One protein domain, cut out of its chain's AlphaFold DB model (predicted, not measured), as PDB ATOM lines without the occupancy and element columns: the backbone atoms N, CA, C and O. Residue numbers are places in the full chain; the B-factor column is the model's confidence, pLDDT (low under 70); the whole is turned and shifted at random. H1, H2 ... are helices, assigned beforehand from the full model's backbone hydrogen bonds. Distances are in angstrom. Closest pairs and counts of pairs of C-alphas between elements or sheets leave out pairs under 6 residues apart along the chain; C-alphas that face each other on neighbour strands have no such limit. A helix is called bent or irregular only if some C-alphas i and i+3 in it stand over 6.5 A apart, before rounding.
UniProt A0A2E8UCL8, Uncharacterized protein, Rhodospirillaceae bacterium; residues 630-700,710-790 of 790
ATOM      1  N   TRP A 630     -66.667 -23.790   8.374       76.69
ATOM      2  CA  TRP A 630     -65.767 -24.938   8.262       76.69
ATOM      3  C   TRP A 630     -65.427 -25.560   9.629       76.69
ATOM      4  O   TRP A 630     -65.299 -26.780   9.706       76.69
ATOM      5  N   ARG A 631     -65.345 -24.769  10.716       77.12
ATOM      6  CA  ARG A 631     -65.152 -25.288  12.088       77.12
ATOM      7  C   ARG A 631     -66.390 -26.035  12.575       77.12
ATOM      8  O   ARG A 631     -66.271 -27.126  13.123       77.12
ATOM      9  N   GLN A 632     -67.575 -25.479  12.312       76.44
ATOM     10  CA  GLN A 632     -68.843 -26.152  12.616       76.44
ATOM     11  C   GLN A 632     -68.975 -27.450  11.821       76.44
ATOM     12  O   GLN A 632     -69.298 -28.484  12.393       76.44
ATOM     13  N   TRP A 633     -68.616 -27.436  10.534       79.69
ATOM     14  CA  TRP A 633     -68.599 -28.646   9.719       79.69
ATOM     15  C   TRP A 633     -67.636 -29.708  10.263       79.69
ATOM     16  O   TRP A 633     -68.008 -30.875  10.309       79.69
ATOM     17  N   LEU A 634     -66.439 -29.339  10.736       78.19
ATOM     18  CA  LEU A 634     -65.525 -30.292  11.379       78.19
ATOM     19  C   LEU A 634     -66.137 -30.916  12.644       78.19
ATOM     20  O   LEU A 634     -66.102 -32.143  12.767       78.19
ATOM     21  N   LEU A 635     -66.744 -30.110  13.528       76.25
ATOM     22  CA  LEU A 635     -67.469 -30.598  14.713       76.25
ATOM     23  C   LEU A 635     -68.602 -31.554  14.326       76.25
ATOM     24  O   LEU A 635     -68.675 -32.678  14.816       76.25
ATOM     25  N   GLU A 636     -69.477 -31.125  13.418       74.00
ATOM     26  CA  GLU A 636     -70.642 -31.890  12.971       74.00
ATOM     27  C   GLU A 636     -70.269 -33.136  12.173       74.00
ATOM     28  O   GLU A 636     -71.048 -34.092  12.114       74.00
ATOM     29  N   SER A 637     -69.123 -33.109  11.497       73.31
ATOM     30  CA  SER A 637     -68.598 -34.256  10.773       73.31
ATOM     31  C   SER A 637     -68.070 -35.320  11.716       73.31
ATOM     32  O   SER A 637     -67.805 -36.397  11.216       73.31
ATOM     33  N   GLY A 638     -67.927 -35.061  13.024       68.31
ATOM     34  CA  GLY A 638     -67.423 -36.022  14.009       68.31
ATOM     35  C   GLY A 638     -65.952 -36.384  13.819       68.31
ATOM     36  O   GLY A 638     -65.521 -37.436  14.262       68.31
ATOM     37  N   TRP A 639     -65.175 -35.554  13.125       73.19
ATOM     38  CA  TRP A 639     -63.782 -35.864  12.833       73.19
ATOM     39  C   TRP A 639     -62.875 -35.627  14.057       73.19
ATOM     40  O   TRP A 639     -62.658 -34.492  14.483       73.19
ATOM     41  N   ASP A 640     -62.260 -36.681  14.600       62.38
ATOM     42  CA  ASP A 640     -61.343 -36.610  15.751       62.38
ATOM     43  C   ASP A 640     -59.849 -36.429  15.394       62.38
ATOM     44  O   ASP A 640     -58.992 -36.428  16.284       62.38
ATOM     45  N   GLY A 641     -59.508 -36.164  14.130       58.34
ATOM     46  CA  GLY A 641     -58.144 -36.321  13.596       58.34
ATOM     47  C   GLY A 641     -57.059 -35.292  13.963       58.34
ATOM     48  O   GLY A 641     -55.932 -35.422  13.498       58.34
ATOM     49  N   ILE A 642     -57.317 -34.304  14.818       56.78
ATOM     50  CA  ILE A 642     -56.261 -33.508  15.471       56.78
ATOM     51  C   ILE A 642     -56.092 -33.983  16.915       56.78
ATOM     52  O   ILE A 642     -56.992 -33.893  17.725       56.78
ATOM     53  N   SER A 643     -54.928 -34.475  17.292       55.78
ATOM     54  CA  SER A 643     -54.447 -34.173  18.646       55.78
ATOM     55  C   SER A 643     -53.564 -32.940  18.500       55.78
ATOM     56  O   SER A 643     -53.107 -32.679  17.386       55.78
ATOM     57  N   VAL A 644     -53.326 -32.182  19.581       56.75
ATOM     58  CA  VAL A 644     -52.222 -31.203  19.606       56.75
ATOM     59  C   VAL A 644     -51.043 -31.862  18.898       56.75
ATOM     60  O   VAL A 644     -50.680 -32.978  19.290       56.75
ATOM     61  N   ILE A 645     -50.522 -31.261  17.820       67.12
ATOM     62  CA  ILE A 645     -49.410 -31.852  17.076       67.12
ATOM     63  C   ILE A 645     -48.206 -31.766  18.003       67.12
ATOM     64  O   ILE A 645     -47.458 -30.799  18.032       67.12
ATOM     65  N   LYS A 646     -48.063 -32.797  18.829       68.19
ATOM     66  CA  LYS A 646     -46.949 -32.947  19.749       68.19
ATOM     67  C   LYS A 646     -45.745 -33.508  19.025       68.19
ATOM     68  O   LYS A 646     -44.662 -33.425  19.571       68.19
ATOM     69  N   LYS A 647     -45.924 -34.106  17.843       73.75
ATOM     70  CA  LYS A 647     -44.864 -34.812  17.129       73.75
ATOM     71  C   LYS A 647     -44.741 -34.406  15.668       73.75
ATOM     72  O   LYS A 647     -45.742 -34.065  15.036       73.75
ATOM     73  N   SER A 648     -43.533 -34.535  15.132       71.38
ATOM     74  CA  SER A 648     -43.205 -34.333  13.715       71.38
ATOM     75  C   SER A 648     -44.054 -35.184  12.766       71.38
ATOM     76  O   SER A 648     -44.705 -36.147  13.187       71.38
ATOM     77  N   TYR A 649     -44.056 -34.858  11.468       69.06
ATOM     78  CA  TYR A 649     -44.916 -35.513  10.473       69.06
ATOM     79  C   TYR A 649     -44.679 -37.030  10.429       69.06
ATOM     80  O   TYR A 649     -45.593 -37.811  10.174       69.06
ATOM     81  N   ASN A 650     -43.442 -37.436  10.721       63.78
ATOM     82  CA  ASN A 650     -42.982 -38.818  10.773       63.78
ATOM     83  C   ASN A 650     -43.160 -39.486  12.157       63.78
ATOM     84  O   ASN A 650     -42.815 -40.656  12.307       63.78
ATOM     85  N   GLY A 651     -43.677 -38.762  13.157       63.12
ATOM     86  CA  GLY A 651     -44.003 -39.259  14.498       63.12
ATOM     87  C   GLY A 651     -42.810 -39.529  15.421       63.12
ATOM     88  O   GLY A 651     -42.997 -40.114  16.489       63.12
ATOM     89  N   LYS A 652     -41.601 -39.136  15.018       64.25
ATOM     90  CA  LYS A 652     -40.344 -39.527  15.674       64.25
ATOM     91  C   LYS A 652     -39.821 -38.514  16.683       64.25
ATOM     92  O   LYS A 652     -39.209 -38.902  17.671       64.25
ATOM     93  N   TYR A 653     -40.080 -37.235  16.449       66.19
ATOM     94  CA  TYR A 653     -39.648 -36.149  17.319       66.19
ATOM     95  C   TYR A 653     -40.853 -35.537  18.022       66.19
ATOM     96  O   TYR A 653     -41.902 -35.408  17.395       66.19
ATOM     97  N   THR A 654     -40.706 -35.167  19.295       70.62
ATOM     98  CA  THR A 654     -41.728 -34.435  20.053       70.62
ATOM     99  C   THR A 654     -41.342 -32.960  20.102       70.62
ATOM    100  O   THR A 654     -40.260 -32.646  20.583       70.62
ATOM    101  N   TYR A 655     -42.217 -32.082  19.615       71.38
ATOM    102  CA  TYR A 655     -42.014 -30.637  19.606       71.38
ATOM    103  C   TYR A 655     -42.005 -30.046  21.014       71.38
ATOM    104  O   TYR A 655     -42.885 -30.360  21.821       71.38
ATOM    105  N   SER A 656     -41.072 -29.127  21.257       71.38
ATOM    106  CA  SER A 656     -41.174 -28.129  22.328       71.38
ATOM    107  C   SER A 656     -42.342 -27.162  22.073       71.38
ATOM    108  O   SER A 656     -42.890 -27.116  20.969       71.38
ATOM    109  N   ILE A 657     -42.743 -26.382  23.085       70.12
ATOM    110  CA  ILE A 657     -43.818 -25.378  22.945       70.12
ATOM    111  C   ILE A 657     -43.488 -24.378  21.828       70.12
ATOM    112  O   ILE A 657     -44.310 -24.136  20.951       70.12
ATOM    113  N   GLU A 658     -42.273 -23.831  21.826       71.31
ATOM    114  CA  GLU A 658     -41.843 -22.818  20.856       71.31
ATOM    115  C   GLU A 658     -41.842 -23.368  19.423       71.31
ATOM    116  O   GLU A 658     -42.371 -22.732  18.510       71.31
ATOM    117  N   GLU A 659     -41.322 -24.586  19.232       73.50
ATOM    118  CA  GLU A 659     -41.369 -25.291  17.946       73.50
ATOM    119  C   GLU A 659     -42.810 -25.554  17.504       73.50
ATOM    120  O   GLU A 659     -43.149 -25.330  16.343       73.50
ATOM    121  N   ARG A 660     -43.669 -26.023  18.417       78.50
ATOM    122  CA  ARG A 660     -45.065 -26.358  18.120       78.50
ATOM    123  C   ARG A 660     -45.838 -25.137  17.641       78.50
ATOM    124  O   ARG A 660     -46.507 -25.215  16.614       78.50
ATOM    125  N   GLU A 661     -45.728 -24.025  18.354       78.56
ATOM    126  CA  GLU A 661     -46.452 -22.801  18.019       78.56
ATOM    127  C   GLU A 661     -45.929 -22.165  16.727       78.56
ATOM    128  O   GLU A 661     -46.708 -21.662  15.919       78.56
ATOM    129  N   LEU A 662     -44.626 -22.269  16.450       79.25
ATOM    130  CA  LEU A 662     -44.057 -21.848  15.169       79.25
ATOM    131  C   LEU A 662     -44.520 -22.741  14.005       79.25
ATOM    132  O   LEU A 662     -44.825 -22.253  12.917       79.25
ATOM    133  N   ILE A 663     -44.620 -24.054  14.231       81.81
ATOM    134  CA  ILE A 663     -45.191 -24.984  13.253       81.81
ATOM    135  C   ILE A 663     -46.673 -24.672  13.012       81.81
ATOM    136  O   ILE A 663     -47.091 -24.670  11.857       81.81
ATOM    137  N   TYR A 664     -47.461 -24.360  14.044       82.31
ATOM    138  CA  TYR A 664     -48.856 -23.931  13.882       82.31
ATOM    139  C   TYR A 664     -48.986 -22.644  13.076       82.31
ATOM    140  O   TYR A 664     -49.830 -22.583  12.186       82.31
ATOM    141  N   ASP A 665     -48.103 -21.672  13.302       83.69
ATOM    142  CA  ASP A 665     -48.030 -20.449  12.500       83.69
ATOM    143  C   ASP A 665     -47.835 -20.760  11.012       83.69
ATOM    144  O   ASP A 665     -48.621 -20.354  10.158       83.69
ATOM    145  N   PHE A 666     -46.826 -21.574  10.695       84.56
ATOM    146  CA  PHE A 666     -46.513 -21.946   9.318       84.56
ATOM    147  C   PHE A 666     -47.576 -22.840   8.676       84.56
ATOM    148  O   PHE A 666     -47.730 -22.825   7.453       84.56
ATOM    149  N   ILE A 667     -48.300 -23.647   9.454       83.94
ATOM    150  CA  ILE A 667     -49.469 -24.380   8.952       83.94
ATOM    151  C   ILE A 667     -50.602 -23.385   8.656       83.94
ATOM    152  O   ILE A 667     -51.171 -23.434   7.566       83.94
ATOM    153  N   GLY A 668     -50.881 -22.452   9.564       82.75
ATOM    154  CA  GLY A 668     -51.916 -21.430   9.422       82.75
ATOM    155  C   GLY A 668     -51.715 -20.494   8.231       82.75
ATOM    156  O   GLY A 668     -52.650 -20.252   7.463       82.75
ATOM    157  N   GLU A 669     -50.476 -20.064   7.975       85.31
ATOM    158  CA  GLU A 669     -50.100 -19.272   6.794       85.31
ATOM    159  C   GLU A 669     -50.477 -19.956   5.469       85.31
ATOM    160  O   GLU A 669     -50.822 -19.288   4.489       85.31
ATOM    161  N   GLN A 670     -50.452 -21.294   5.430       85.19
ATOM    162  CA  GLN A 670     -50.854 -22.075   4.254       85.19
ATOM    163  C   GLN A 670     -52.378 -22.105   4.058       85.19
ATOM    164  O   GLN A 670     -52.857 -22.568   3.018       85.19
ATOM    165  N   LYS A 671     -53.145 -21.606   5.034       86.00
ATOM    166  CA  LYS A 671     -54.611 -21.517   5.042       86.00
ATOM    167  C   LYS A 671     -55.289 -22.851   4.679       86.00
ATOM    168  O   LYS A 671     -56.148 -22.871   3.786       86.00
ATOM    169  N   PRO A 672     -54.944 -23.974   5.349       83.88
ATOM    170  CA  PRO A 672     -55.483 -25.305   5.046       83.88
ATOM    171  C   PRO A 672     -57.013 -25.368   5.129       83.88
ATOM    172  O   PRO A 672     -57.634 -26.136   4.389       83.88
ATOM    173  N   TYR A 673     -57.641 -24.505   5.938       82.12
ATOM    174  CA  TYR A 673     -59.098 -24.391   6.035       82.12
ATOM    175  C   TYR A 673     -59.782 -24.108   4.683       82.12
ATOM    176  O   TYR A 673     -60.910 -24.544   4.458       82.12
ATOM    177  N   LYS A 674     -59.109 -23.451   3.725       86.31
ATOM    178  CA  LYS A 674     -59.667 -23.225   2.378       86.31
ATOM    179  C   LYS A 674     -59.927 -24.536   1.635       86.31
ATOM    180  O   LYS A 674     -60.943 -24.652   0.951       86.31
ATOM    181  N   LYS A 675     -59.050 -25.533   1.808       85.06
ATOM    182  CA  LYS A 675     -59.249 -26.877   1.248       85.06
ATOM    183  C   LYS A 675     -60.408 -27.601   1.950       85.06
ATOM    184  O   LYS A 675     -61.160 -28.321   1.295       85.06
ATOM    185  N   LEU A 676     -60.639 -27.350   3.243       82.81
ATOM    186  CA  LEU A 676     -61.826 -27.873   3.937       82.81
ATOM    187  C   LEU A 676     -63.126 -27.315   3.357       82.81
ATOM    188  O   LEU A 676     -64.072 -28.068   3.164       82.81
ATOM    189  N   ILE A 677     -63.171 -26.021   3.020       84.44
ATOM    190  CA  ILE A 677     -64.362 -25.403   2.412       84.44
ATOM    191  C   ILE A 677     -64.712 -26.081   1.078       84.44
ATOM    192  O   ILE A 677     -65.895 -26.252   0.776       84.44
ATOM    193  N   SER A 678     -63.718 -26.504   0.286       84.44
ATOM    194  CA  SER A 678     -63.977 -27.302  -0.922       84.44
ATOM    195  C   SER A 678     -64.487 -28.711  -0.608       84.44
ATOM    196  O   SER A 678     -65.429 -29.157  -1.260       84.44
ATOM    197  N   LEU A 679     -63.939 -29.388   0.411       84.06
ATOM    198  CA  LEU A 679     -64.421 -30.711   0.836       84.06
ATOM    199  C   LEU A 679     -65.862 -30.651   1.359       84.06
ATOM    200  O   LEU A 679     -66.675 -31.509   1.024       84.06
ATOM    201  N   MET A 680     -66.195 -29.598   2.107       82.38
ATOM    202  CA  MET A 680     -67.531 -29.348   2.647       82.38
ATOM    203  C   MET A 680     -68.594 -29.242   1.548       82.38
ATOM    204  O   MET A 680     -69.740 -29.609   1.782       82.38
ATOM    205  N   LYS A 681     -68.238 -28.760   0.349       84.94
ATOM    206  CA  LYS A 681     -69.159 -28.620  -0.795       84.94
ATOM    207  C   LYS A 681     -69.300 -29.897  -1.634       84.94
ATOM    208  O   LYS A 681     -70.148 -29.933  -2.525       84.94
ATOM    209  N   ASN A 682     -68.489 -30.928  -1.390       87.69
ATOM    210  CA  ASN A 682     -68.541 -32.164  -2.165       87.69
ATOM    211  C   ASN A 682     -69.760 -33.014  -1.756       87.69
ATOM    212  O   ASN A 682     -69.854 -33.482  -0.620       87.69
ATOM    213  N   LYS A 683     -70.674 -33.246  -2.708       86.00
ATOM    214  CA  LYS A 683     -71.906 -34.026  -2.504       86.00
ATOM    215  C   LYS A 683     -71.638 -35.471  -2.081       86.00
ATOM    216  O   LYS A 683     -72.410 -36.025  -1.304       86.00
ATOM    217  N   GLU A 684     -70.552 -36.077  -2.556       85.56
ATOM    218  CA  GLU A 684     -70.196 -37.453  -2.206       85.56
ATOM    219  C   GLU A 684     -69.784 -37.556  -0.733       85.56
ATOM    220  O   GLU A 684     -70.307 -38.391   0.001       85.56
ATOM    221  N   TYR A 685     -68.927 -36.646  -0.260       84.12
ATOM    222  CA  TYR A 685     -68.520 -36.599   1.148       84.12
ATOM    223  C   TYR A 685     -69.685 -36.260   2.077       84.12
ATOM    224  O   TYR A 685     -69.812 -36.858   3.145       84.12
ATOM    225  N   GLN A 686     -70.579 -35.359   1.660       82.44
ATOM    226  CA  GLN A 686     -71.821 -35.099   2.390       82.44
ATOM    227  C   GLN A 686     -72.699 -36.354   2.479       82.44
ATOM    228  O   GLN A 686     -73.214 -36.653   3.554       82.44
ATOM    229  N   SER A 687     -72.826 -37.108   1.382       83.69
ATOM    230  CA  SER A 687     -73.576 -38.367   1.345       83.69
ATOM    231  C   SER A 687     -72.963 -39.422   2.270       83.69
ATOM    232  O   SER A 687     -73.680 -40.004   3.077       83.69
ATOM    233  N   GLN A 688     -71.639 -39.607   2.253       81.88
ATOM    234  CA  GLN A 688     -70.936 -40.547   3.141       81.88
ATOM    235  C   GLN A 688     -71.147 -40.202   4.627       81.88
ATOM    236  O   GLN A 688     -71.490 -41.069   5.434       81.88
ATOM    237  N   ILE A 689     -71.005 -38.921   4.991       80.94
ATOM    238  CA  ILE A 689     -71.265 -38.444   6.359       80.94
ATOM    239  C   ILE A 689     -72.741 -38.658   6.726       80.94
ATOM    240  O   ILE A 689     -73.043 -39.101   7.834       80.94
ATOM    241  N   ALA A 690     -73.668 -38.377   5.806       81.06
ATOM    242  CA  ALA A 690     -75.099 -38.574   6.020       81.06
ATOM    243  C   ALA A 690     -75.467 -40.056   6.190       81.06
ATOM    244  O   ALA A 690     -76.269 -40.374   7.066       81.06
ATOM    245  N   GLN A 691     -74.856 -40.961   5.422       80.62
ATOM    246  CA  GLN A 691     -75.056 -42.409   5.525       80.62
ATOM    247  C   GLN A 691     -74.592 -42.944   6.878       80.62
ATOM    248  O   GLN A 691     -75.316 -43.706   7.512       80.62
ATOM    249  N   ILE A 692     -73.437 -42.495   7.373       75.69
ATOM    250  CA  ILE A 692     -72.955 -42.897   8.701       75.69
ATOM    251  C   ILE A 692     -73.823 -42.295   9.800       75.69
ATOM    252  O   ILE A 692     -74.202 -43.007  10.727       75.69
ATOM    253  N   LYS A 693     -74.220 -41.022   9.677       74.06
ATOM    254  CA  LYS A 693     -75.192 -40.399  10.589       74.06
ATOM    255  C   LYS A 693     -76.514 -41.171  10.616       74.06
ATOM    256  O   LYS A 693     -77.079 -41.363  11.689       74.06
ATOM    257  N   ALA A 694     -77.012 -41.613   9.463       73.81
ATOM    258  CA  ALA A 694     -78.238 -42.398   9.357       73.81
ATOM    259  C   ALA A 694     -78.068 -43.787   9.985       73.81
ATOM    260  O   ALA A 694     -78.860 -44.150  10.851       73.81
ATOM    261  N   HIS A 695     -76.992 -44.503   9.645       72.44
ATOM    262  CA  HIS A 695     -76.668 -45.813  10.209       72.44
ATOM    263  C   HIS A 695     -76.539 -45.757  11.739       72.44
ATOM    264  O   HIS A 695     -77.105 -46.581  12.449       72.44
ATOM    265  N   ARG A 696     -75.881 -44.731  12.289       67.75
ATOM    266  CA  ARG A 696     -75.757 -44.541  13.745       67.75
ATOM    267  C   ARG A 696     -77.076 -44.179  14.430       67.75
ATOM    268  O   ARG A 696     -77.279 -44.555  15.581       67.75
ATOM    269  N   LYS A 697     -77.986 -43.480  13.742       65.44
ATOM    270  CA  LYS A 697     -79.339 -43.205  14.257       65.44
ATOM    271  C   LYS A 697     -80.195 -44.471  14.336       65.44
ATOM    272  O   LYS A 697     -81.056 -44.527  15.209       65.44
ATOM    273  N   THR A 698     -79.975 -45.448  13.454       61.88
ATOM    274  CA  THR A 698     -80.754 -46.695  13.391       61.88
ATOM    275  C   THR A 698     -80.146 -47.839  14.206       61.88
ATOM    276  O   THR A 698     -80.890 -48.633  14.766       61.88
ATOM    277  N   SER A 699     -78.818 -47.907  14.343       56.91
ATOM    278  CA  SER A 699     -78.106 -48.997  15.037       56.91
ATOM    279  C   SER A 699     -77.960 -48.790  16.557       56.91
ATOM    280  O   SER A 699     -77.019 -49.293  17.163       56.91
ATOM    281  N   GLN A 700     -78.862 -48.032  17.196       54.28
ATOM    282  CA  GLN A 700     -78.766 -47.617  18.612       54.28
ATOM    283  C   GLN A 700     -78.966 -48.742  19.651       54.28
ATOM    284  O   GLN A 700     -79.081 -48.436  20.833       54.28
ATOM    285  N   LYS A 710     -64.814 -48.230  11.592       69.50
ATOM    286  CA  LYS A 710     -63.792 -47.219  11.885       69.50
ATOM    287  C   LYS A 710     -64.035 -45.982  11.023       69.50
ATOM    288  O   LYS A 710     -63.541 -45.903   9.902       69.50
ATOM    289  N   THR A 711     -64.750 -45.005  11.569       69.75
ATOM    290  CA  THR A 711     -65.029 -43.698  10.945       69.75
ATOM    291  C   THR A 711     -63.763 -43.016  10.409       69.75
ATOM    292  O   THR A 711     -63.771 -42.490   9.303       69.75
ATOM    293  N   LYS A 712     -62.625 -43.157  11.105       68.75
ATOM    294  CA  LYS A 712     -61.273 -42.733  10.674       68.75
ATOM    295  C   LYS A 712     -60.854 -43.183   9.269       68.75
ATOM    296  O   LYS A 712     -59.986 -42.553   8.671       68.75
ATOM    297  N   LEU A 713     -61.426 -44.272   8.752       73.06
ATOM    298  CA  LEU A 713     -61.114 -44.811   7.426       73.06
ATOM    299  C   LEU A 713     -61.930 -44.166   6.297       73.06
ATOM    300  O   LEU A 713     -61.647 -44.442   5.130       73.06
ATOM    301  N   LEU A 714     -62.897 -43.301   6.616       80.38
ATOM    302  CA  LEU A 714     -63.685 -42.584   5.619       80.38
ATOM    303  C   LEU A 714     -62.794 -41.773   4.671       80.38
ATOM    304  O   LEU A 714     -61.897 -41.068   5.151       80.38
ATOM    305  N   PRO A 715     -63.073 -41.781   3.353       84.25
ATOM    306  CA  PRO A 715     -62.356 -40.958   2.382       84.25
ATOM    307  C   PRO A 715     -62.277 -39.489   2.804       84.25
ATOM    308  O   PRO A 715     -61.188 -38.924   2.845       84.25
ATOM    309  N   VAL A 716     -63.396 -38.904   3.249       81.50
ATOM    310  CA  VAL A 716     -63.429 -37.514   3.727       81.50
ATOM    311  C   VAL A 716     -62.465 -37.264   4.893       81.50
ATOM    312  O   VAL A 716     -61.743 -36.272   4.889       81.50
ATOM    313  N   TYR A 717     -62.370 -38.170   5.869       82.31
ATOM    314  CA  TYR A 717     -61.471 -37.993   7.014       82.31
ATOM    315  C   TYR A 717     -60.008 -38.218   6.645       82.31
ATOM    316  O   TYR A 717     -59.124 -37.544   7.186       82.31
ATOM    317  N   ARG A 718     -59.740 -39.143   5.716       82.44
ATOM    318  CA  ARG A 718     -58.403 -39.359   5.159       82.44
ATOM    319  C   ARG A 718     -57.918 -38.123   4.412       82.44
ATOM    320  O   ARG A 718     -56.784 -37.717   4.638       82.44
ATOM    321  N   GLU A 719     -58.781 -37.490   3.621       84.50
ATOM    322  CA  GLU A 719     -58.482 -36.238   2.915       84.50
ATOM    323  C   GLU A 719     -58.242 -35.069   3.879       84.50
ATOM    324  O   GLU A 719     -57.233 -34.372   3.764       84.50
ATOM    325  N   ILE A 720     -59.097 -34.892   4.897       82.75
ATOM    326  CA  ILE A 720     -58.883 -33.869   5.941       82.75
ATOM    327  C   ILE A 720     -57.524 -34.084   6.631       82.75
ATOM    328  O   ILE A 720     -56.750 -33.141   6.817       82.75
ATOM    329  N   THR A 721     -57.200 -35.335   6.967       82.62
ATOM    330  CA  THR A 721     -55.920 -35.691   7.595       82.62
ATOM    331  C   THR A 721     -54.744 -35.455   6.644       82.62
ATOM    332  O   THR A 721     -53.704 -34.953   7.071       82.62
ATOM    333  N   ALA A 722     -54.893 -35.779   5.358       83.94
ATOM    334  CA  ALA A 722     -53.869 -35.574   4.340       83.94
ATOM    335  C   ALA A 722     -53.550 -34.087   4.149       83.94
ATOM    336  O   ALA A 722     -52.374 -33.727   4.129       83.94
ATOM    337  N   ILE A 723     -54.569 -33.221   4.108       85.88
ATOM    338  CA  ILE A 723     -54.405 -31.761   4.022       85.88
ATOM    339  C   ILE A 723     -53.519 -31.247   5.157       85.88
ATOM    340  O   ILE A 723     -52.562 -30.510   4.914       85.88
ATOM    341  N   LEU A 724     -53.810 -31.659   6.390       82.94
ATOM    342  CA  LEU A 724     -53.036 -31.239   7.554       82.94
ATOM    343  C   LEU A 724     -51.632 -31.825   7.572       82.94
ATOM    344  O   LEU A 724     -50.687 -31.108   7.877       82.94
ATOM    345  N   ARG A 725     -51.464 -33.109   7.235       82.75
ATOM    346  CA  ARG A 725     -50.139 -33.745   7.182       82.75
ATOM    347  C   ARG A 725     -49.258 -33.132   6.101       82.75
ATOM    348  O   ARG A 725     -48.060 -32.960   6.313       82.75
ATOM    349  N   GLU A 726     -49.842 -32.770   4.963       84.50
ATOM    350  CA  GLU A 726     -49.149 -32.052   3.900       84.50
ATOM    351  C   GLU A 726     -48.717 -30.657   4.373       84.50
ATOM    352  O   GLU A 726     -47.560 -30.277   4.177       84.50
ATOM    353  N   ALA A 727     -49.621 -29.928   5.036       85.56
ATOM    354  CA  ALA A 727     -49.332 -28.605   5.578       85.56
ATOM    355  C   ALA A 727     -48.266 -28.661   6.684       85.56
ATOM    356  O   ALA A 727     -47.325 -27.867   6.672       85.56
ATOM    357  N   GLN A 728     -48.348 -29.655   7.570       84.31
ATOM    358  CA  GLN A 728     -47.353 -29.941   8.601       84.31
ATOM    359  C   GLN A 728     -45.977 -30.211   7.977       84.31
ATOM    360  O   GLN A 728     -44.989 -29.602   8.375       84.31
ATOM    361  N   ARG A 729     -45.900 -31.073   6.957       82.19
ATOM    362  CA  ARG A 729     -44.639 -31.367   6.260       82.19
ATOM    363  C   ARG A 729     -44.028 -30.109   5.636       82.19
ATOM    364  O   ARG A 729     -42.823 -29.903   5.728       82.19
ATOM    365  N   LYS A 730     -44.846 -29.267   5.000       82.94
ATOM    366  CA  LYS A 730     -44.401 -27.990   4.416       82.94
ATOM    367  C   LYS A 730     -43.914 -27.008   5.485       82.94
ATOM    368  O   LYS A 730     -42.892 -26.361   5.272       82.94
ATOM    369  N   ALA A 731     -44.587 -26.950   6.633       84.25
ATOM    370  CA  ALA A 731     -44.177 -26.141   7.777       84.25
ATOM    371  C   ALA A 731     -42.821 -26.594   8.345       84.25
ATOM    372  O   ALA A 731     -41.947 -25.765   8.578       84.25
ATOM    373  N   GLU A 732     -42.604 -27.905   8.482       78.19
ATOM    374  CA  GLU A 732     -41.324 -28.472   8.930       78.19
ATOM    375  C   GLU A 732     -40.178 -28.170   7.953       78.19
ATOM    376  O   GLU A 732     -39.079 -27.809   8.374       78.19
ATOM    377  N   ILE A 733     -40.434 -28.254   6.642       75.94
ATOM    378  CA  ILE A 733     -39.454 -27.878   5.609       75.94
ATOM    379  C   ILE A 733     -39.129 -26.383   5.692       75.94
ATOM    380  O   ILE A 733     -37.958 -26.011   5.653       75.94
ATOM    381  N   LYS A 734     -40.146 -25.525   5.842       80.31
ATOM    382  CA  LYS A 734     -39.957 -24.078   5.998       80.31
ATOM    383  C   LYS A 734     -39.117 -23.759   7.236       80.31
ATOM    384  O   LYS A 734     -38.177 -22.974   7.140       80.31
ATOM    385  N   LEU A 735     -39.396 -24.412   8.363       79.50
ATOM    386  CA  LEU A 735     -38.606 -24.276   9.585       79.50
ATOM    387  C   LEU A 735     -37.143 -24.698   9.371       79.50
ATOM    388  O   LEU A 735     -36.228 -24.006   9.811       79.50
ATOM    389  N   ALA A 736     -36.911 -25.801   8.656       69.31
ATOM    390  CA  ALA A 736     -35.564 -26.271   8.338       69.31
ATOM    391  C   ALA A 736     -34.789 -25.292   7.432       69.31
ATOM    392  O   ALA A 736     -33.600 -25.069   7.661       69.31
ATOM    393  N   ILE A 737     -35.453 -24.685   6.441       70.06
ATOM    394  CA  ILE A 737     -34.864 -23.661   5.561       70.06
ATOM    395  C   ILE A 737     -34.516 -22.405   6.369       70.06
ATOM    396  O   ILE A 737     -33.369 -21.966   6.351       70.06
ATOM    397  N   LEU A 738     -35.463 -21.884   7.153       74.81
ATOM    398  CA  LEU A 738     -35.257 -20.684   7.969       74.81
ATOM    399  C   LEU A 738     -34.156 -20.862   9.014       74.81
ATOM    400  O   LEU A 738     -33.412 -19.930   9.293       74.81
ATOM    401  N   ALA A 739     -34.002 -22.061   9.565       69.12
ATOM    402  CA  ALA A 739     -32.905 -22.365  10.476       69.12
ATOM    403  C   ALA A 739     -31.532 -22.450   9.802       69.12
ATOM    404  O   ALA A 739     -30.519 -22.284  10.480       69.12
ATOM    405  N   ARG A 740     -31.486 -22.696   8.489       64.12
ATOM    406  CA  ARG A 740     -30.255 -22.619   7.696       64.12
ATOM    407  C   ARG A 740     -29.931 -21.179   7.297       64.12
ATOM    408  O   ARG A 740     -28.764 -20.810   7.298       64.12
ATOM    409  N   GLU A 741     -30.948 -20.395   6.954       72.06
ATOM    410  CA  GLU A 741     -30.809 -19.006   6.494       72.06
ATOM    411  C   GLU A 741     -30.611 -18.012   7.645       72.06
ATOM    412  O   GLU A 741     -29.886 -17.032   7.501       72.06
ATOM    413  N   GLN A 742     -31.238 -18.265   8.796       74.69
ATOM    414  CA  GLN A 742     -31.186 -17.428   9.998       74.69
ATOM    415  C   GLN A 742     -30.806 -18.289  11.217       74.69
ATOM    416  O   GLN A 742     -31.635 -18.515  12.111       74.69
ATOM    417  N   PRO A 743     -29.563 -18.805  11.265       63.84
ATOM    418  CA  PRO A 743     -29.112 -19.715  12.316       63.84
ATOM    419  C   PRO A 743     -29.181 -19.089  13.715       63.84
ATOM    420  O   PRO A 743     -29.521 -19.788  14.668       63.84
ATOM    421  N   ASP A 744     -28.980 -17.776  13.833       62.62
ATOM    422  CA  ASP A 744     -29.078 -17.060  15.112       62.62
ATOM    423  C   ASP A 744     -30.509 -17.061  15.677       62.62
ATOM    424  O   ASP A 744     -30.705 -17.088  16.891       62.62
ATOM    425  N   LYS A 745     -31.526 -17.080  14.803       61.16
ATOM    426  CA  LYS A 745     -32.942 -16.980  15.186       61.16
ATOM    427  C   LYS A 745     -33.652 -18.331  15.273       61.16
ATOM    428  O   LYS A 745     -34.451 -18.529  16.180       61.16
ATOM    429  N   TYR A 746     -33.370 -19.261  14.359       64.38
ATOM    430  CA  TYR A 746     -34.067 -20.557  14.279       64.38
ATOM    431  C   TYR A 746     -33.122 -21.770  14.333       64.38
ATOM    432  O   TYR A 746     -33.580 -22.914  14.325       64.38
ATOM    433  N   GLY A 747     -31.802 -21.566  14.409       60.44
ATOM    434  CA  GLY A 747     -30.813 -22.652  14.384       60.44
ATOM    435  C   GLY A 747     -30.898 -23.606  15.580       60.44
ATOM    436  O   GLY A 747     -30.619 -24.795  15.428       60.44
ATOM    437  N   HIS A 748     -31.342 -23.122  16.744       61.44
ATOM    438  CA  HIS A 748     -31.602 -23.948  17.929       61.44
ATOM    439  C   HIS A 748     -32.911 -24.758  17.825       61.44
ATOM    440  O   HIS A 748     -33.053 -25.764  18.508       61.44
ATOM    441  N   ILE A 749     -33.826 -24.361  16.932       58.94
ATOM    442  CA  ILE A 749     -35.194 -24.894  16.796       58.94
ATOM    443  C   ILE A 749     -35.257 -26.057  15.777       58.94
ATOM    444  O   ILE A 749     -36.074 -26.958  15.903       58.94
ATOM    445  N   SER A 750     -34.389 -26.098  14.753       58.00
ATOM    446  CA  SER A 750     -34.449 -27.156  13.711       58.00
ATOM    447  C   SER A 750     -33.427 -28.284  13.863       58.00
ATOM    448  O   SER A 750     -33.651 -29.394  13.363       58.00
ATOM    449  N   GLN A 751     -32.296 -28.024  14.533       59.50
ATOM    450  CA  GLN A 751     -31.206 -28.998  14.636       59.50
ATOM    451  C   GLN A 751     -31.671 -30.274  15.338       59.50
ATOM    452  O   GLN A 751     -31.236 -31.360  14.971       59.50
ATOM    453  N   HIS A 752     -32.605 -30.170  16.281       60.75
ATOM    454  CA  HIS A 752     -33.155 -31.312  17.001       60.75
ATOM    455  C   HIS A 752     -33.955 -32.264  16.098       60.75
ATOM    456  O   HIS A 752     -33.731 -33.473  16.141       60.75
ATOM    457  N   ILE A 753     -34.806 -31.734  15.214       59.03
ATOM    458  CA  ILE A 753     -35.627 -32.528  14.284       59.03
ATOM    459  C   ILE A 753     -34.741 -33.228  13.243       59.03
ATOM    460  O   ILE A 753     -34.870 -34.434  13.025       59.03
ATOM    461  N   LEU A 754     -33.810 -32.494  12.626       60.38
ATOM    462  CA  LEU A 754     -32.883 -33.035  11.623       60.38
ATOM    463  C   LEU A 754     -31.933 -34.079  12.224       60.38
ATOM    464  O   LEU A 754     -31.750 -35.150  11.645       60.38
ATOM    465  N   ASN A 755     -31.382 -33.815  13.411       66.06
ATOM    466  CA  ASN A 755     -30.497 -34.754  14.099       66.06
ATOM    467  C   ASN A 755     -31.251 -35.990  14.603       66.06
ATOM    468  O   ASN A 755     -30.710 -37.086  14.514       66.06
ATOM    469  N   GLN A 756     -32.506 -35.864  15.049       63.84
ATOM    470  CA  GLN A 756     -33.330 -37.027  15.393       63.84
ATOM    471  C   GLN A 756     -33.630 -37.879  14.153       63.84
ATOM    472  O   GLN A 756     -33.535 -39.103  14.206       63.84
ATOM    473  N   ILE A 757     -33.931 -37.251  13.009       62.03
ATOM    474  CA  ILE A 757     -34.112 -37.964  11.734       62.03
ATOM    475  C   ILE A 757     -32.831 -38.718  11.346       62.03
ATOM    476  O   ILE A 757     -32.916 -39.879  10.940       62.03
ATOM    477  N   LEU A 758     -31.660 -38.090  11.499       63.00
ATOM    478  CA  LEU A 758     -30.357 -38.700  11.219       63.00
ATOM    479  C   LEU A 758     -30.014 -39.832  12.199       63.00
ATOM    480  O   LEU A 758     -29.584 -40.896  11.754       63.00
ATOM    481  N   ALA A 759     -30.244 -39.642  13.499       68.50
ATOM    482  CA  ALA A 759     -30.027 -40.656  14.529       68.50
ATOM    483  C   ALA A 759     -30.939 -41.868  14.314       68.50
ATOM    484  O   ALA A 759     -30.474 -43.005  14.322       68.50
ATOM    485  N   ASP A 760     -32.220 -41.645  14.020       61.09
ATOM    486  CA  ASP A 760     -33.145 -42.727  13.701       61.09
ATOM    487  C   ASP A 760     -32.785 -43.441  12.395       61.09
ATOM    488  O   ASP A 760     -33.025 -44.638  12.265       61.09
ATOM    489  N   SER A 761     -32.285 -42.711  11.392       62.88
ATOM    490  CA  SER A 761     -31.826 -43.299  10.130       62.88
ATOM    491  C   SER A 761     -30.613 -44.200  10.374       62.88
ATOM    492  O   SER A 761     -30.587 -45.339   9.913       62.88
ATOM    493  N   ALA A 762     -29.664 -43.735  11.193       69.25
ATOM    494  CA  ALA A 762     -28.512 -44.513  11.627       69.25
ATOM    495  C   ALA A 762     -28.928 -45.761  12.426       69.25
ATOM    496  O   ALA A 762     -28.459 -46.854  12.120       69.25
ATOM    497  N   MET A 763     -29.874 -45.635  13.366       69.75
ATOM    498  CA  MET A 763     -30.436 -46.772  14.109       69.75
ATOM    499  C   MET A 763     -31.139 -47.778  13.191       69.75
ATOM    500  O   MET A 763     -30.933 -48.981  13.329       69.75
ATOM    501  N   LYS A 764     -31.936 -47.310  12.220       63.28
ATOM    502  CA  LYS A 764     -32.606 -48.175  11.231       63.28
ATOM    503  C   LYS A 764     -31.623 -48.893  10.306       63.28
ATOM    504  O   LYS A 764     -31.917 -49.998   9.868       63.28
ATOM    505  N   ALA A 765     -30.474 -48.283  10.033       72.12
ATOM    506  CA  ALA A 765     -29.378 -48.888   9.284       72.12
ATOM    507  C   ALA A 765     -28.476 -49.800  10.149       72.12
ATOM    508  O   ALA A 765     -27.449 -50.264   9.664       72.12
ATOM    509  N   GLY A 766     -28.812 -50.028  11.428       74.06
ATOM    510  CA  GLY A 766     -28.004 -50.823  12.362       74.06
ATOM    511  C   GLY A 766     -26.723 -50.130  12.847       74.06
ATOM    512  O   GLY A 766     -25.924 -50.728  13.563       74.06
ATOM    513  N   ASN A 767     -26.516 -48.859  12.498       80.38
ATOM    514  CA  ASN A 767     -25.339 -48.084  12.876       80.38
ATOM    515  C   ASN A 767     -25.572 -47.338  14.200       80.38
ATOM    516  O   ASN A 767     -25.815 -46.128  14.240       80.38
ATOM    517  N   VAL A 768     -25.487 -48.089  15.300       78.81
ATOM    518  CA  VAL A 768     -25.703 -47.588  16.667       78.81
ATOM    519  C   VAL A 768     -24.669 -46.523  17.056       78.81
ATOM    520  O   VAL A 768     -25.019 -45.508  17.656       78.81
ATOM    521  N   ASN A 769     -23.408 -46.694  16.648       74.81
ATOM    522  CA  ASN A 769     -22.332 -45.747  16.961       74.81
ATOM    523  C   ASN A 769     -22.595 -44.359  16.367       74.81
ATOM    524  O   ASN A 769     -22.413 -43.350  17.049       74.81
ATOM    525  N   ARG A 770     -23.103 -44.299  15.131       70.25
ATOM    526  CA  ARG A 770     -23.455 -43.035  14.479       70.25
ATOM    527  C   ARG A 770     -24.646 -42.345  15.148       70.25
ATOM    528  O   ARG A 770     -24.663 -41.120  15.240       70.25
ATOM    529  N   ALA A 771     -25.617 -43.103  15.653       70.94
ATOM    530  CA  ALA A 771     -26.731 -42.537  16.414       70.94
ATOM    531  C   ALA A 771     -26.268 -41.931  17.754       70.94
ATOM    532  O   ALA A 771     -26.684 -40.825  18.108       70.94
ATOM    533  N   ILE A 772     -25.355 -42.610  18.460       77.38
ATOM    534  CA  ILE A 772     -24.744 -42.119  19.708       77.38
ATOM    535  C   ILE A 772     -23.914 -40.854  19.459       77.38
ATOM    536  O   ILE A 772     -23.939 -39.923  20.262       77.38
ATOM    537  N   GLU A 773     -23.193 -40.784  18.341       76.69
ATOM    538  CA  GLU A 773     -22.405 -39.610  17.959       76.69
ATOM    539  C   GLU A 773     -23.295 -38.377  17.737       76.69
ATOM    540  O   GLU A 773     -23.046 -37.312  18.306       76.69
ATOM    541  N   VAL A 774     -24.395 -38.539  16.995       74.31
ATOM    542  CA  VAL A 774     -25.391 -37.478  16.778       74.31
ATOM    543  C   VAL A 774     -26.036 -37.037  18.103       74.31
ATOM    544  O   VAL A 774     -26.262 -35.843  18.315       74.31
ATOM    545  N   GLN A 775     -26.267 -37.970  19.033       73.50
ATOM    546  CA  GLN A 775     -26.761 -37.670  20.380       73.50
ATOM    547  C   GLN A 775     -25.737 -36.888  21.228       73.50
ATOM    548  O   GLN A 775     -26.117 -35.938  21.918       73.50
ATOM    549  N   LYS A 776     -24.446 -37.241  21.176       75.06
ATOM    550  CA  LYS A 776     -23.373 -36.535  21.905       75.06
ATOM    551  C   LYS A 776     -23.178 -35.106  21.407       75.06
ATOM    552  O   LYS A 776     -23.154 -34.186  22.221       75.06
ATOM    553  N   ILE A 777     -23.178 -34.901  20.086       70.62
ATOM    554  CA  ILE A 777     -23.107 -33.566  19.464       70.62
ATOM    555  C   ILE A 777     -24.215 -32.642  20.005       70.62
ATOM    556  O   ILE A 777     -24.005 -31.443  20.192       70.62
ATOM    557  N   MET A 778     -25.392 -33.197  20.304       63.69
ATOM    558  CA  MET A 778     -26.510 -32.450  20.889       63.69
ATOM    559  C   MET A 778     -26.314 -32.129  22.372       63.69
ATOM    560  O   MET A 778     -26.637 -31.022  22.803       63.69
ATOM    561  N   GLN A 779     -25.785 -33.070  23.158       62.09
ATOM    562  CA  GLN A 779     -25.491 -32.833  24.573       62.09
ATOM    563  C   GLN A 779     -24.419 -31.753  24.754       62.09
ATOM    564  O   GLN A 779     -24.570 -30.886  25.616       62.09
ATOM    565  N   ASP A 780     -23.390 -31.757  23.909       62.22
ATOM    566  CA  ASP A 780     -22.296 -30.788  23.979       62.22
ATOM    567  C   ASP A 780     -22.747 -29.388  23.541       62.22
ATOM    568  O   ASP A 780     -22.454 -28.404  24.222       62.22
ATOM    569  N   LYS A 781     -23.578 -29.281  22.494       57.91
ATOM    570  CA  LYS A 781     -24.219 -28.008  22.114       57.91
ATOM    571  C   LYS A 781     -25.158 -27.468  23.194       57.91
ATOM    572  O   LYS A 781     -25.168 -26.266  23.446       57.91
ATOM    573  N   ARG A 782     -25.914 -28.338  23.874       50.09
ATOM    574  CA  ARG A 782     -26.800 -27.938  24.982       50.09
ATOM    575  C   ARG A 782     -26.013 -27.411  26.183       50.09
ATOM    576  O   ARG A 782     -26.434 -26.430  26.789       50.09
ATOM    577  N   LYS A 783     -24.864 -28.019  26.497       52.44
ATOM    578  CA  LYS A 783     -23.936 -27.504  27.514       52.44
ATOM    579  C   LYS A 783     -23.379 -26.139  27.101       52.44
ATOM    580  O   LYS A 783     -23.454 -25.207  27.890       52.44
ATOM    581  N   LEU A 784     -22.914 -25.979  25.862       53.38
ATOM    582  CA  LEU A 784     -22.397 -24.696  25.363       53.38
ATOM    583  C   LEU A 784     -23.439 -23.564  25.431       53.38
ATOM    584  O   LEU A 784     -23.103 -22.460  25.844       53.38
ATOM    585  N   LEU A 785     -24.710 -23.842  25.126       50.78
ATOM    586  CA  LEU A 785     -25.802 -22.864  25.243       50.78
ATOM    587  C   LEU A 785     -26.179 -22.537  26.702       50.78
ATOM    588  O   LEU A 785     -26.568 -21.410  26.992       50.78
ATOM    589  N   GLN A 786     -26.039 -23.487  27.636       42.56
ATOM    590  CA  GLN A 786     -26.245 -23.237  29.071       42.56
ATOM    591  C   GLN A 786     -25.101 -22.437  29.717       42.56
ATOM    592  O   GLN A 786     -25.338 -21.746  30.707       42.56
ATOM    593  N   TYR A 787     -23.882 -22.514  29.171       49.38
ATOM    594  CA  TYR A 787     -22.709 -21.792  29.680       49.38
ATOM    595  C   TYR A 787     -22.376 -20.503  28.909       49.38
ATOM    596  O   TYR A 787     -21.622 -19.689  29.427       49.38
ATOM    597  N   GLY A 788     -22.953 -20.285  27.723       42.25
ATOM    598  CA  GLY A 788     -22.771 -19.070  26.913       42.25
ATOM    599  C   GLY A 788     -23.689 -17.893  27.269       42.25
ATOM    600  O   GLY A 788     -23.589 -16.850  26.639       42.25
ATOM    601  N   ASN A 789     -24.576 -18.057  28.258       38.34
ATOM    602  CA  ASN A 789     -25.471 -17.012  28.783       38.34
ATOM    603  C   ASN A 789     -25.072 -16.560  30.208       38.34
ATOM    604  O   ASN A 789     -25.927 -16.176  31.009       38.34
ATOM    605  N   LYS A 790     -23.779 -16.650  30.540       35.56
ATOM    606  CA  LYS A 790     -23.185 -16.019  31.723       35.56
ATOM    607  C   LYS A 790     -22.353 -14.815  31.332       35.56
ATOM    608  O   LYS A 790     -21.601 -14.945  30.343       35.56
TER     609      LYS A 790
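Overview. This is residues 630 to 700 and 710 to 790 of the 790 residues of an uncharacterized protein of Rhodospirillaceae bacterium (UniProt A0A2E8UCL8). A long helix, H5, is the spine of an elongated, loose model: H2 and H3 pack on it, H1 packs on H3, and the hairpin of H6 and H7 is set steeply at its last end. Near its first end lies H4, whose residues 694 to 698 stick out with 699 and 700. The 152 printed residues hold seven named helices, H1 to H7 in chain order, and no named strand; the class is all helix. The radius of gyration of the C-alphas is 20.3 A, and the spans are 64 by 34 by 23 A.

Along the chain. H5, residues 715 to 741, is 38.7 A long and begins with C-alpha 715 at (-62.356, -40.958, 2.382). H6 is residues 743 to 764, 28.7 A, and H7 residues 768 to 787, 29.0 A, ending with C-alpha 787 at (-22.709, -21.792, 29.680). H6 is irregular, C-alphas 745 and 748 being 7.6 A apart, with a kink of 42 degrees near residue 750. H1 is residues 630 to 636, H2 657 to 669, H3 673 to 680 and H4 683 to 698, 22.2 A.

Arrangement. H5 is the hub, touching three helices; helix packing is part aligned, part crossed. H2 touches it with residues 663 to 667 alone, at a steep tilt of 67 degrees; the closest C-alphas, of Phe 666 and Ala 731, are 5.0 A apart. H3 only just touches H5, with 3 pairs of C-alphas within 8 A, the closest being Leu 676 and Ile 720, 7.0 A. H1 touches H3, closest at the C-alphas of Trp 630 and Ile 677, 6.0 A. H4 is close to H5 but not clearly touching, the C-alphas of Tyr 685 and Val 716 being closest at 5.8 A. H5 touches H6 with residues 735 to 740 alone, closest at the C-alphas of Ala 739 and Tyr 746, 4.4 A. H6 and H7 form a helical hairpin, opposite ways at a shallow tilt of 22 degrees; the C-alphas of Ala 759 and Ala 771 are closest, 4.2 A. Every O i to N i+4 pair is within hydrogen-bond range in H1, H2, H3, H4, H5 and H7; in H6, 13 of 18 are.

Size, cuts and confidence. The farthest C-alphas, of Thr 698 and Lys 790, are 67.8 A apart. Residues 701 to 709 are not printed; C-alphas 700 and 710 are 16.4 A apart across the cut. The link from H1 to H2, 20 residues, is long. Mean pLDDT of the printed part is 72.0; 59 residues are under 70, among them 743 to 764 and 778 to 790.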